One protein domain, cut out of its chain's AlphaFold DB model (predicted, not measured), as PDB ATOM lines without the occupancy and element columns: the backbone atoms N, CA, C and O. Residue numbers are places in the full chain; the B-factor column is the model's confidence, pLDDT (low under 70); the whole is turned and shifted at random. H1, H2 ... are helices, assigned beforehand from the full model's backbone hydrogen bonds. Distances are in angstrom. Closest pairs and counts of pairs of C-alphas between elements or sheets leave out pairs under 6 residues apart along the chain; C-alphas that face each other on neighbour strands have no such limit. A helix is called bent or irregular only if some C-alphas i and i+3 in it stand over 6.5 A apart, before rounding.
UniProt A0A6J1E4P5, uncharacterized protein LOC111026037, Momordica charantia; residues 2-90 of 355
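AT A GLANCE: This is residues 2 to 90 of the 355 residues of the protein "uncharacterized protein LOC111026037" of Momordica charantia (UniProt A0A6J1E4P5). You see an open, flat frame: long, bent H2 arches along one side, H1 and H3 fold back from its ends, and the middle is empty. The 89 printed residues, all helix by class, hold H1, H2, H3 in that order. The whole is extended, radius of gyration of the C-alphas 19.7 A, spanning 59 by 35 by 16 A.

HOW THE PARTS SIT: Start at H1, residues 2 to 19. A tight link leads to H2, residues 21 to 64, assigned as one helix by its hydrogen bonds but bent: C-alphas 29 and 32 are 7.2 A apart. Its arms H2a, residues 21 to 29, and H2b, residues 32 to 64, are about perpendicular, 87 degrees. H2b is irregular, C-alphas 40 and 43 being 7.1 A apart, with a kink of 51 degrees near residue 43. H1 touches H2a only at the corner, with residues 17 to 18 alone; the closest C-alphas, of Leu 17 and Phe 24, are 5.4 A apart. H3, residues 73 to 86, is close to H2b but not clearly touching; the closest C-alphas, of Ser 63 and Ala 77, are 7.3 A apart. Every O i to N i+4 pair is within hydrogen-bond range in H1, H2a and H3, and 27 of 29 in H2b.

IN THESE COORDINATES: Find C-alpha 2 at (-26.947, 35.844, 16.141), where H1 begins its 26.1 A. H2a measures 12.0 A, H2b 44.8 A; H3 runs 20.0 A to C-alpha 86 at (-24.671, 38.504, 26.434).

THE WHOLE: The printed part has no cut and no long link. Look for pLDDT under 70 at residues 2 to 4, 62 to 81 and 83 to 90.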
ATOM      1  N   SER A   2     -28.228  35.168  16.440       55.94
ATOM      2  CA  SER A   2     -26.947  35.844  16.141       55.94
ATOM      3  C   SER A   2     -26.437  35.658  14.698       55.94
ATOM      4  O   SER A   2     -25.779  36.549  14.166       55.94
ATOM      5  N   GLU A   3     -26.785  34.558  14.021       52.44
ATOM      6  CA  GLU A   3     -26.381  34.316  12.620       52.44
ATOM      7  C   GLU A   3     -26.999  35.312  11.621       52.44
ATOM      8  O   GLU A   3     -26.390  35.646  10.598       52.44
ATOM      9  N   PHE A   4     -28.179  35.855  11.942       60.84
ATOM     10  CA  PHE A   4     -28.827  36.879  11.122       60.84
ATOM     11  C   PHE A   4     -28.077  38.218  11.175       60.84
ATOM     12  O   PHE A   4     -27.995  38.903  10.157       60.84
ATOM     13  N   SER A   5     -27.464  38.569  12.312       70.31
ATOM     14  CA  SER A   5     -26.726  39.832  12.459       70.31
ATOM     15  C   SER A   5     -25.418  39.841  11.672       70.31
ATOM     16  O   SER A   5     -25.100  40.835  11.026       70.31
ATOM     17  N   ILE A   6     -24.676  38.728  11.664       74.69
ATOM     18  CA  ILE A   6     -23.414  38.624  10.910       74.69
ATOM     19  C   ILE A   6     -23.690  38.707   9.410       74.69
ATOM     20  O   ILE A   6     -23.031  39.462   8.697       74.69
ATOM     21  N   SER A   7     -24.713  37.984   8.951       75.94
ATOM     22  CA  SER A   7     -25.142  38.021   7.554       75.94
ATOM     23  C   SER A   7     -25.554  39.438   7.149       75.94
ATOM     24  O   SER A   7     -25.090  39.946   6.134       75.94
ATOM     25  N   ASN A   8     -26.353  40.122   7.975       83.31
ATOM     26  CA  ASN A   8     -26.781  41.498   7.718       83.31
ATOM     27  C   ASN A   8     -25.600  42.487   7.671       83.31
ATOM     28  O   ASN A   8     -25.539  43.325   6.776       83.31
ATOM     29  N   ASN A   9     -24.627  42.363   8.577       84.75
ATOM     30  CA  ASN A   9     -23.419  43.194   8.567       84.75
ATOM     31  C   ASN A   9     -22.554  42.945   7.325       84.75
ATOM     32  O   ASN A   9     -22.046  43.893   6.728       84.75
ATOM     33  N   PHE A  10     -22.443  41.688   6.888       82.94
ATOM     34  CA  PHE A  10     -21.767  41.346   5.639       82.94
ATOM     35  C   PHE A  10     -22.480  41.954   4.425       82.94
ATOM     36  O   PHE A  10     -21.838  42.592   3.595       82.94
ATOM     37  N   PHE A  11     -23.811  41.845   4.350       87.19
ATOM     38  CA  PHE A  11     -24.584  42.462   3.271       87.19
ATOM     39  C   PHE A  11     -24.459  43.990   3.266       87.19
ATOM     40  O   PHE A  11     -24.271  44.567   2.199       87.19
ATOM     41  N   ARG A  12     -24.491  44.652   4.432       87.88
ATOM     42  CA  ARG A  12     -24.268  46.106   4.549       87.88
ATOM     43  C   ARG A  12     -22.893  46.518   4.033       87.88
ATOM     44  O   ARG A  12     -22.795  47.476   3.274       87.88
ATOM     45  N   PHE A  13     -21.852  45.765   4.382       86.69
ATOM     46  CA  PHE A  13     -20.509  45.979   3.852       86.69
ATOM     47  C   PHE A  13     -20.457  45.797   2.328       86.69
ATOM     48  O   PHE A  13     -19.880  46.626   1.627       86.69
ATOM     49  N   CYS A  14     -21.115  44.766   1.788       86.38
ATOM     50  CA  CYS A  14     -21.222  44.579   0.342       86.38
ATOM     51  C   CYS A  14     -21.945  45.746  -0.342       86.38
ATOM     52  O   CYS A  14     -21.474  46.215  -1.374       86.38
ATOM     53  N   PHE A  15     -23.049  46.242   0.222       90.31
ATOM     54  CA  PHE A  15     -23.760  47.400  -0.323       90.31
ATOM     55  C   PHE A  15     -22.923  48.677  -0.268       90.31
ATOM     56  O   PHE A  15     -22.921  49.415  -1.245       90.31
ATOM     57  N   PHE A  16     -22.159  48.897   0.806       91.06
ATOM     58  CA  PHE A  16     -21.221  50.018   0.914       91.06
ATOM     59  C   PHE A  16     -20.103  49.947  -0.138       91.06
ATOM     60  O   PHE A  16     -19.763  50.940  -0.777       91.06
ATOM     61  N   LEU A  17     -19.546  48.757  -0.370       90.69
ATOM     62  CA  LEU A  17     -18.563  48.566  -1.435       90.69
ATOM     63  C   LEU A  17     -19.169  48.801  -2.822       90.69
ATOM     64  O   LEU A  17     -18.501  49.363  -3.682       90.69
ATOM     65  N   LEU A  18     -20.419  48.381  -3.041       90.00
ATOM     66  CA  LEU A  18     -21.125  48.532  -4.316       90.00
ATOM     67  C   LEU A  18     -21.597  49.969  -4.578       90.00
ATOM     68  O   LEU A  18     -21.646  50.377  -5.736       90.00
ATOM     69  N   SER A  19     -21.931  50.741  -3.538       95.06
ATOM     70  CA  SER A  19     -22.375  52.134  -3.678       95.06
ATOM     71  C   SER A  19     -21.249  53.077  -4.099       95.06
ATOM     72  O   SER A  19     -21.514  54.139  -4.656       95.06
ATOM     73  N   HIS A  20     -19.992  52.688  -3.878       94.00
ATOM     74  CA  HIS A  20     -18.825  53.479  -4.249       94.00
ATOM     75  C   HIS A  20     -18.048  52.824  -5.403       94.00
ATOM     76  O   HIS A  20     -17.238  51.922  -5.171       94.00
ATOM     77  N   PRO A  21     -18.200  53.303  -6.654       93.06
ATOM     78  CA  PRO A  21     -17.615  52.655  -7.833       93.06
ATOM     79  C   PRO A  21     -16.077  52.595  -7.801       93.06
ATOM     80  O   PRO A  21     -15.473  51.672  -8.353       93.06
ATOM     81  N   LEU A  22     -15.426  53.536  -7.109       94.69
ATOM     82  CA  LEU A  22     -13.976  53.511  -6.902       94.69
ATOM     83  C   LEU A  22     -13.558  52.384  -5.951       94.69
ATOM     84  O   LEU A  22     -12.691  51.591  -6.305       94.69
ATOM     85  N   TYR A  23     -14.200  52.240  -4.790       94.38
ATOM     86  CA  TYR A  23     -13.892  51.137  -3.874       94.38
ATOM     87  C   TYR A  23     -14.242  49.783  -4.478       94.38
ATOM     88  O   TYR A  23     -13.477  48.836  -4.319       94.38
ATOM     89  N   PHE A  24     -15.336  49.705  -5.236       93.50
ATOM     90  CA  PHE A  24     -15.684  48.503  -5.978       93.50
ATOM     91  C   PHE A  24     -14.600  48.120  -6.992       93.50
ATOM     92  O   PHE A  24     -14.171  46.969  -7.026       93.50
ATOM     93  N   SER A  25     -14.112  49.073  -7.792       94.62
ATOM     94  CA  SER A  25     -13.075  48.786  -8.792       94.62
ATOM     95  C   SER A  25     -11.738  48.398  -8.153       94.62
ATOM     96  O   SER A  25     -11.124  47.426  -8.594       94.62
ATOM     97  N   TYR A  26     -11.334  49.056  -7.060       96.12
ATOM     98  CA  TYR A  26     -10.187  48.631  -6.254       96.12
ATOM     99  C   TYR A  26     -10.381  47.229  -5.681       96.12
ATOM    100  O   TYR A  26      -9.487  46.395  -5.794       96.12
ATOM    101  N   PHE A  27     -11.548  46.938  -5.107       93.81
ATOM    102  CA  PHE A  27     -11.850  45.624  -4.558       93.81
ATOM    103  C   PHE A  27     -11.756  44.540  -5.633       93.81
ATOM    104  O   PHE A  27     -11.091  43.537  -5.406       93.81
ATOM    105  N   VAL A  28     -12.333  44.756  -6.819       94.31
ATOM    106  CA  VAL A  28     -12.260  43.817  -7.952       94.31
ATOM    107  C   VAL A  28     -10.822  43.648  -8.454       94.31
ATOM    108  O   VAL A  28     -10.400  42.523  -8.722       94.31
ATOM    109  N   PHE A  29     -10.049  44.733  -8.538       97.06
ATOM    110  CA  PHE A  29      -8.644  44.691  -8.944       97.06
ATOM    111  C   PHE A  29      -7.768  43.927  -7.940       97.06
ATOM    112  O   PHE A  29      -6.917  43.125  -8.327       97.06
ATOM    113  N   PHE A  30      -8.001  44.133  -6.642       95.75
ATOM    114  CA  PHE A  30      -7.253  43.484  -5.568       95.75
ATOM    115  C   PHE A  30      -7.781  42.093  -5.199       95.75
ATOM    116  O   PHE A  30      -7.062  41.309  -4.579       95.75
ATOM    117  N   PHE A  31      -8.993  41.741  -5.625       94.44
ATOM    118  CA  PHE A  31      -9.635  40.458  -5.365       94.44
ATOM    119  C   PHE A  31      -8.750  39.229  -5.642       94.44
ATOM    120  O   PHE A  31      -8.644  38.381  -4.753       94.44
ATOM    121  N   PRO A  32      -8.049  39.097  -6.790       94.44
ATOM    122  CA  PRO A  32      -7.160  37.955  -7.021       94.44
ATOM    123  C   PRO A  32      -6.018  37.861  -5.997       94.44
ATOM    124  O   PRO A  32      -5.607  36.759  -5.634       94.44
ATOM    125  N   TYR A  33      -5.528  38.993  -5.491       96.12
ATOM    126  CA  TYR A  33      -4.486  39.034  -4.465       96.12
ATOM    127  C   TYR A  33      -5.044  38.691  -3.085       96.12
ATOM    128  O   TYR A  33      -4.409  37.939  -2.349       96.12
ATOM    129  N   LEU A  34      -6.254  39.157  -2.764       90.31
ATOM    130  CA  LEU A  34      -6.967  38.773  -1.544       90.31
ATOM    131  C   LEU A  34      -7.261  37.270  -1.522       90.31
ATOM    132  O   LEU A  34      -7.039  36.623  -0.504       90.31
ATOM    133  N   LEU A  35      -7.669  36.680  -2.650       88.44
ATOM    134  CA  LEU A  35      -7.836  35.229  -2.770       88.44
ATOM    135  C   LEU A  35      -6.512  34.478  -2.614       88.44
ATOM    136  O   LEU A  35      -6.478  33.415  -1.992       88.44
ATOM    137  N   LYS A  36      -5.413  35.018  -3.148       92.19
ATOM    138  CA  LYS A  36      -4.077  34.429  -2.997       92.19
ATOM    139  C   LYS A  36      -3.590  34.498  -1.548       92.19
ATOM    140  O   LYS A  36      -3.019  33.529  -1.057       92.19
ATOM    141  N   LEU A  37      -3.882  35.596  -0.853       90.94
ATOM    142  CA  LEU A  37      -3.624  35.771   0.574       90.94
ATOM    143  C   LEU A  37      -4.474  34.807   1.408       90.94
ATOM    144  O   LEU A  37      -3.934  34.100   2.248       90.94
ATOM    145  N   LEU A  38      -5.776  34.704   1.133       83.94
ATOM    146  CA  LEU A  38      -6.671  33.739   1.779       83.94
ATOM    147  C   LEU A  38      -6.235  32.296   1.516       83.94
ATOM    148  O   LEU A  38      -6.319  31.469   2.413       83.94
ATOM    149  N   SER A  39      -5.719  31.993   0.324       89.12
ATOM    150  CA  SER A  39      -5.162  30.674   0.000       89.12
ATOM    151  C   SER A  39      -3.871  30.401   0.772       89.12
ATOM    152  O   SER A  39      -3.674  29.290   1.254       89.12
ATOM    153  N   PHE A  40      -3.014  31.412   0.941       91.38
ATOM    154  CA  PHE A  40      -1.805  31.314   1.760       91.38
ATOM    155  C   PHE A  40      -2.132  31.153   3.249       91.38
ATOM    156  O   PHE A  40      -1.492  30.369   3.945       91.38
ATOM    157  N   LEU A  41      -3.165  31.847   3.727       86.19
ATOM    158  CA  LEU A  41      -3.663  31.720   5.091       86.19
ATOM    159  C   LEU A  41      -4.556  30.495   5.271       86.19
ATOM    160  O   LEU A  41      -4.813  30.132   6.409       86.19
ATOM    161  N   SER A  42      -5.013  29.830   4.209       91.31
ATOM    162  CA  SER A  42      -5.965  28.721   4.308       91.31
ATOM    163  C   SER A  42      -5.480  27.607   5.235       91.31
ATOM    164  O   SER A  42      -6.281  27.173   6.055       91.31
ATOM    165  N   PRO A  43      -4.215  27.145   5.197       91.88
ATOM    166  CA  PRO A  43      -3.744  26.141   6.149       91.88
ATOM    167  C   PRO A  43      -3.806  26.644   7.598       91.88
ATOM    168  O   PRO A  43      -4.180  25.900   8.503       91.88
ATOM    169  N   LEU A  44      -3.498  27.923   7.820       90.12
ATOM    170  CA  LEU A  44      -3.519  28.558   9.137       90.12
ATOM    171  C   LEU A  44      -4.953  28.788   9.640       90.12
ATOM    172  O   LEU A  44      -5.269  28.516  10.794       90.12
ATOM    173  N   PHE A  45      -5.854  29.223   8.766       85.56
ATOM    174  CA  PHE A  45      -7.262  29.427   9.081       85.56
ATOM    175  C   PHE A  45      -7.973  28.096   9.327       85.56
ATOM    176  O   PHE A  45      -8.723  27.961  10.284       85.56
ATOM    177  N   VAL A  46      -7.693  27.073   8.517       90.19
ATOM    178  CA  VAL A  46      -8.271  25.737   8.701       90.19
ATOM    179  C   VAL A  46      -7.778  25.114  10.003       90.19
ATOM    180  O   VAL A  46      -8.586  24.592  10.762       90.19
ATOM    181  N   THR A  47      -6.482  25.190  10.310       93.12
ATOM    182  CA  THR A  47      -5.952  24.641  11.571       93.12
ATOM    183  C   THR A  47      -6.479  25.386  12.792       93.12
ATOM    184  O   THR A  47      -6.873  24.736  13.756       93.12
ATOM    185  N   THR A  48      -6.562  26.718  12.755       88.38
ATOM    186  CA  THR A  48      -7.146  27.505  13.854       88.38
ATOM    187  C   THR A  48      -8.643  27.257  14.006       88.38
ATOM    188  O   THR A  48      -9.105  27.067  15.126       88.38
ATOM    189  N   PHE A  49      -9.396  27.159  12.909       87.19
ATOM    190  CA  PHE A  49     -10.817  26.818  12.945       87.19
ATOM    191  C   PHE A  49     -11.049  25.408  13.493       87.19
ATOM    192  O   PHE A  49     -11.891  25.227  14.368       87.19
ATOM    193  N   LEU A  50     -10.278  24.412  13.046       87.94
ATOM    194  CA  LEU A  50     -10.350  23.048  13.578       87.94
ATOM    195  C   LEU A  50      -9.956  22.996  15.055       87.94
ATOM    196  O   LEU A  50     -10.602  22.288  15.821       87.94
ATOM    197  N   LEU A  51      -8.944  23.759  15.471       91.00
ATOM    198  CA  LEU A  51      -8.534  23.867  16.868       91.00
ATOM    199  C   LEU A  51      -9.658  24.472  17.718       91.00
ATOM    200  O   LEU A  51     -10.044  23.885  18.724       91.00
ATOM    201  N   LEU A  52     -10.223  25.606  17.298       88.56
ATOM    202  CA  LEU A  52     -11.344  26.259  17.976       88.56
ATOM    203  C   LEU A  52     -12.581  25.359  18.011       88.56
ATOM    204  O   LEU A  52     -13.217  25.239  19.053       88.56
ATOM    205  N   SER A  53     -12.887  24.673  16.910       79.69
ATOM    206  CA  SER A  53     -13.986  23.712  16.830       79.69
ATOM    207  C   SER A  53     -13.749  22.503  17.736       79.69
ATOM    208  O   SER A  53     -14.690  22.014  18.359       79.69
ATOM    209  N   ALA A  54     -12.512  22.017  17.851       89.44
ATOM    210  CA  ALA A  54     -12.151  20.939  18.764       89.44
ATOM    211  C   ALA A  54     -12.267  21.387  20.227       89.44
ATOM    212  O   ALA A  54     -12.849  20.664  21.033       89.44
ATOM    213  N   PHE A  55     -11.802  22.595  20.561       83.62
ATOM    214  CA  PHE A  55     -12.003  23.199  21.881       83.62
ATOM    215  C   PHE A  55     -13.483  23.382  22.203       83.62
ATOM    216  O   PHE A  55     -13.905  23.062  23.311       83.62
ATOM    217  N   LEU A  56     -14.280  23.833  21.236       80.00
ATOM    218  CA  LEU A  56     -15.722  23.986  21.385       80.00
ATOM    219  C   LEU A  56     -16.402  22.635  21.620       80.00
ATOM    220  O   LEU A  56     -17.219  22.509  22.525       80.00
ATOM    221  N   THR A  57     -16.021  21.610  20.856       79.75
ATOM    222  CA  THR A  57     -16.536  20.244  21.025       79.75
ATOM    223  C   THR A  57     -16.150  19.682  22.394       79.75
ATOM    224  O   THR A  57     -16.982  19.092  23.077       79.75
ATOM    225  N   LEU A  58     -14.914  19.916  22.847       84.56
ATOM    226  CA  LEU A  58     -14.431  19.483  24.158       84.56
ATOM    227  C   LEU A  58     -15.125  20.227  25.313       84.56
ATOM    228  O   LEU A  58     -15.425  19.625  26.346       84.56
ATOM    229  N   ALA A  59     -15.414  21.518  25.136       75.38
ATOM    230  CA  ALA A  59     -16.173  22.327  26.084       75.38
ATOM    231  C   ALA A  59     -17.651  21.896  26.151       75.38
ATOM    232  O   ALA A  59     -18.209  21.762  27.242       75.38
ATOM    233  N   ALA A  60     -18.270  21.610  25.003       74.69
ATOM    234  CA  ALA A  60     -19.633  21.083  24.911       74.69
ATOM    235  C   ALA A  60     -19.751  19.680  25.535       74.69
ATOM    236  O   ALA A  60     -20.720  19.369  26.225       74.69
ATOM    237  N   PHE A  61     -18.730  18.838  25.364       71.50
ATOM    238  CA  PHE A  61     -18.691  17.514  25.982       71.50
ATOM    239  C   PHE A  61     -18.484  17.599  27.503       71.50
ATOM    240  O   PHE A  61     -19.169  16.921  28.263       71.50
ATOM    241  N   SER A  62     -17.611  18.501  27.968       61.78
ATOM    242  CA  SER A  62     -17.381  18.731  29.406       61.78
ATOM    243  C   SER A  62     -18.586  19.331  30.137       61.78
ATOM    244  O   SER A  62     -18.685  19.195  31.357       61.78
ATOM    245  N   SER A  63     -19.488  20.007  29.423       58.88
ATOM    246  CA  SER A  63     -20.708  20.583  30.003       58.88
ATOM    247  C   SER A  63     -21.859  19.581  30.119       58.88
ATOM    248  O   SER A  63     -22.735  19.791  30.952       58.88
ATOM    249  N   SER A  64     -21.839  18.468  29.372       58.06
ATOM    250  CA  SER A  64     -22.855  17.410  29.508       58.06
ATOM    251  C   SER A  64     -22.624  16.466  30.696       58.06
ATOM    252  O   SER A  64     -23.575  15.831  31.133       58.06
ATOM    253  N   ASP A  65     -21.407  16.393  31.254       49.69
ATOM    254  CA  ASP A  65     -21.047  15.395  32.287       49.69
ATOM    255  C   ASP A  65     -20.796  15.989  33.691       49.69
ATOM    256  O   ASP A  65     -20.165  15.377  34.554       49.69
ATOM    257  N   ARG A  66     -21.263  17.215  33.967       48.97
ATOM    258  CA  ARG A  66     -21.073  17.862  35.279       48.97
ATOM    259  C   ARG A  66     -22.378  18.190  35.981       48.97
ATOM    260  O   ARG A  66     -22.800  19.336  36.068       48.97
ATOM    261  N   GLN A  67     -22.908  17.169  36.641       48.22
ATOM    262  CA  GLN A  67     -23.820  17.307  37.779       48.22
ATOM    263  C   GLN A  67     -23.063  17.526  39.114       48.22
ATOM    264  O   GLN A  67     -23.591  17.250  40.185       48.22
ATOM    265  N   SER A  68     -21.814  18.017  39.077       50.62
ATOM    266  CA  SER A  68     -20.962  18.227  40.260       50.62
ATOM    267  C   SER A  68     -20.397  19.662  40.292       50.62
ATOM    268  O   SER A  68     -19.606  20.018  39.405       50.62
ATOM    269  N   PRO A  69     -20.775  20.489  41.292       51.44
ATOM    270  CA  PRO A  69     -20.487  21.926  41.326       51.44
ATOM    271  C   PRO A  69     -19.052  22.302  41.752       51.44
ATOM    272  O   PRO A  69     -18.710  23.479  41.740       51.44
ATOM    273  N   ASP A  70     -18.164  21.347  42.044       52.28
ATOM    274  CA  ASP A  70     -16.934  21.645  42.803       52.28
ATOM    275  C   ASP A  70     -15.629  21.659  41.995       52.28
ATOM    276  O   ASP A  70     -14.576  21.251  42.484       52.28
ATOM    277  N   SER A  71     -15.612  22.136  40.744       51.78
ATOM    278  CA  SER A  71     -14.302  22.362  40.112       51.78
ATOM    279  C   SER A  71     -14.198  23.607  39.258       51.78
ATOM    280  O   SER A  71     -15.133  24.010  38.576       51.78
ATOM    281  N   LYS A  72     -12.970  24.122  39.237       56.44
ATOM    282  CA  LYS A  72     -12.451  25.277  38.498       56.44
ATOM    283  C   LYS A  72     -12.812  25.301  37.000       56.44
ATOM    284  O   LYS A  72     -12.757  26.363  36.395       56.44
ATOM    285  N   MET A  73     -13.251  24.179  36.420       55.81
ATOM    286  CA  MET A  73     -13.830  24.115  35.068       55.81
ATOM    287  C   MET A  73     -15.164  24.875  34.945       55.81
ATOM    288  O   MET A  73     -15.518  25.333  33.860       55.81
ATOM    289  N   GLY A  74     -15.884  25.043  36.059       55.78
ATOM    290  CA  GLY A  74     -17.127  25.805  36.130       55.78
ATOM    291  C   GLY A  74     -16.939  27.285  35.812       55.78
ATOM    292  O   GLY A  74     -17.864  27.879  35.276       55.78
ATOM    293  N   LEU A  75     -15.749  27.862  36.045       58.50
ATOM    294  CA  LEU A  75     -15.450  29.267  35.735       58.50
ATOM    295  C   LEU A  75     -15.394  29.537  34.229       58.50
ATOM    296  O   LEU A  75     -15.961  30.514  33.769       58.50
ATOM    297  N   LEU A  76     -14.761  28.665  33.439       59.72
ATOM    298  CA  LEU A  76     -14.743  28.833  31.979       59.72
ATOM    299  C   LEU A  76     -16.122  28.586  31.371       59.72
ATOM    300  O   LEU A  76     -16.533  29.323  30.482       59.72
ATOM    301  N   ALA A  77     -16.850  27.593  31.886       61.31
ATOM    302  CA  ALA A  77     -18.222  27.341  31.470       61.31
ATOM    303  C   ALA A  77     -19.150  28.514  31.831       61.31
ATOM    304  O   ALA A  77     -19.956  28.908  30.999       61.31
ATOM    305  N   THR A  78     -19.005  29.122  33.014       62.53
ATOM    306  CA  THR A  78     -19.788  30.312  33.399       62.53
ATOM    307  C   THR A  78     -19.379  31.546  32.613       62.53
ATOM    308  O   THR A  78     -20.263  32.227  32.121       62.53
ATOM    309  N   THR A  79     -18.090  31.816  32.399       63.53
ATOM    310  CA  THR A  79     -17.658  32.939  31.549       63.53
ATOM    311  C   THR A  79     -18.156  32.768  30.115       63.53
ATOM    312  O   THR A  79     -18.621  33.728  29.511       63.53
ATOM    313  N   TYR A  80     -18.123  31.549  29.573       64.56
ATOM    314  CA  TYR A  80     -18.659  31.267  28.244       64.56
ATOM    315  C   TYR A  80     -20.182  31.423  28.195       64.56
ATOM    316  O   TYR A  80     -20.677  32.041  27.262       64.56
ATOM    317  N   GLN A  81     -20.912  30.939  29.205       68.19
ATOM    318  CA  GLN A  81     -22.359  31.156  29.326       68.19
ATOM    319  C   GLN A  81     -22.697  32.643  29.460       68.19
ATOM    320  O   GLN A  81     -23.592  33.104  28.776       68.19
ATOM    321  N   ILE A  82     -21.935  33.423  30.231       72.88
ATOM    322  CA  ILE A  82     -22.113  34.879  30.357       72.88
ATOM    323  C   ILE A  82     -21.900  35.575  29.008       72.88
ATOM    324  O   ILE A  82     -22.674  36.454  28.638       72.88
ATOM    325  N   VAL A  83     -20.877  35.178  28.247       69.44
ATOM    326  CA  VAL A  83     -20.633  35.723  26.903       69.44
ATOM    327  C   VAL A  83     -21.731  35.286  25.930       69.44
ATOM    328  O   VAL A  83     -22.193  36.098  25.136       69.44
ATOM    329  N   PHE A  84     -22.196  34.038  25.996       63.97
ATOM    330  CA  PHE A  84     -23.272  33.536  25.136       63.97
ATOM    331  C   PHE A  84     -24.638  34.135  25.464       63.97
ATOM    332  O   PHE A  84     -25.380  34.465  24.539       63.97
ATOM    333  N   ASP A  85     -24.948  34.329  26.742       64.25
ATOM    334  CA  ASP A  85     -26.149  35.024  27.199       64.25
ATOM    335  C   ASP A  85     -26.077  36.517  26.866       64.25
ATOM    336  O   ASP A  85     -27.083  37.090  26.458       64.25
ATOM    337  N   GLY A  86     -24.890  37.135  26.916       65.75
ATOM    338  CA  GLY A  86     -24.671  38.504  26.434       65.75
ATOM    339  C   GLY A  86     -24.814  38.653  24.913       65.75
ATOM    340  O   GLY A  86     -25.224  39.702  24.428       65.75
ATOM    341  N   LEU A  87     -24.522  37.596  24.149       48.44
ATOM    342  CA  LEU A  87     -24.716  37.539  22.695       48.44
ATOM    343  C   LEU A  87     -26.117  37.065  22.292       48.44
ATOM    344  O   LEU A  87     -26.442  37.057  21.098       48.44
ATOM    345  N   ARG A  88     -26.950  36.651  23.254       61.19
ATOM    346  CA  ARG A  88     -28.340  36.291  23.003       61.19
ATOM    347  C   ARG A  88     -29.095  37.589  22.714       61.19
ATOM    348  O   ARG A  88     -29.217  38.426  23.603       61.19
ATOM    349  N   PRO A  89     -29.604  37.790  21.488       43.22
ATOM    350  CA  PRO A  89     -30.348  38.996  21.175       43.22
ATOM    351  C   PRO A  89     -31.614  38.987  22.023       43.22
ATOM    352  O   PRO A  89     -32.467  38.105  21.888       43.22
ATOM    353  N   ARG A  90     -31.655  39.936  22.956       46.44
ATOM    354  CA  ARG A  90     -32.743  40.136  23.898       46.44
ATOM    355  C   ARG A  90     -33.989  40.465  23.085       46.44
ATOM    356  O   ARG A  90     -34.035  41.472  22.383       46.44
TER     357      ARG A  90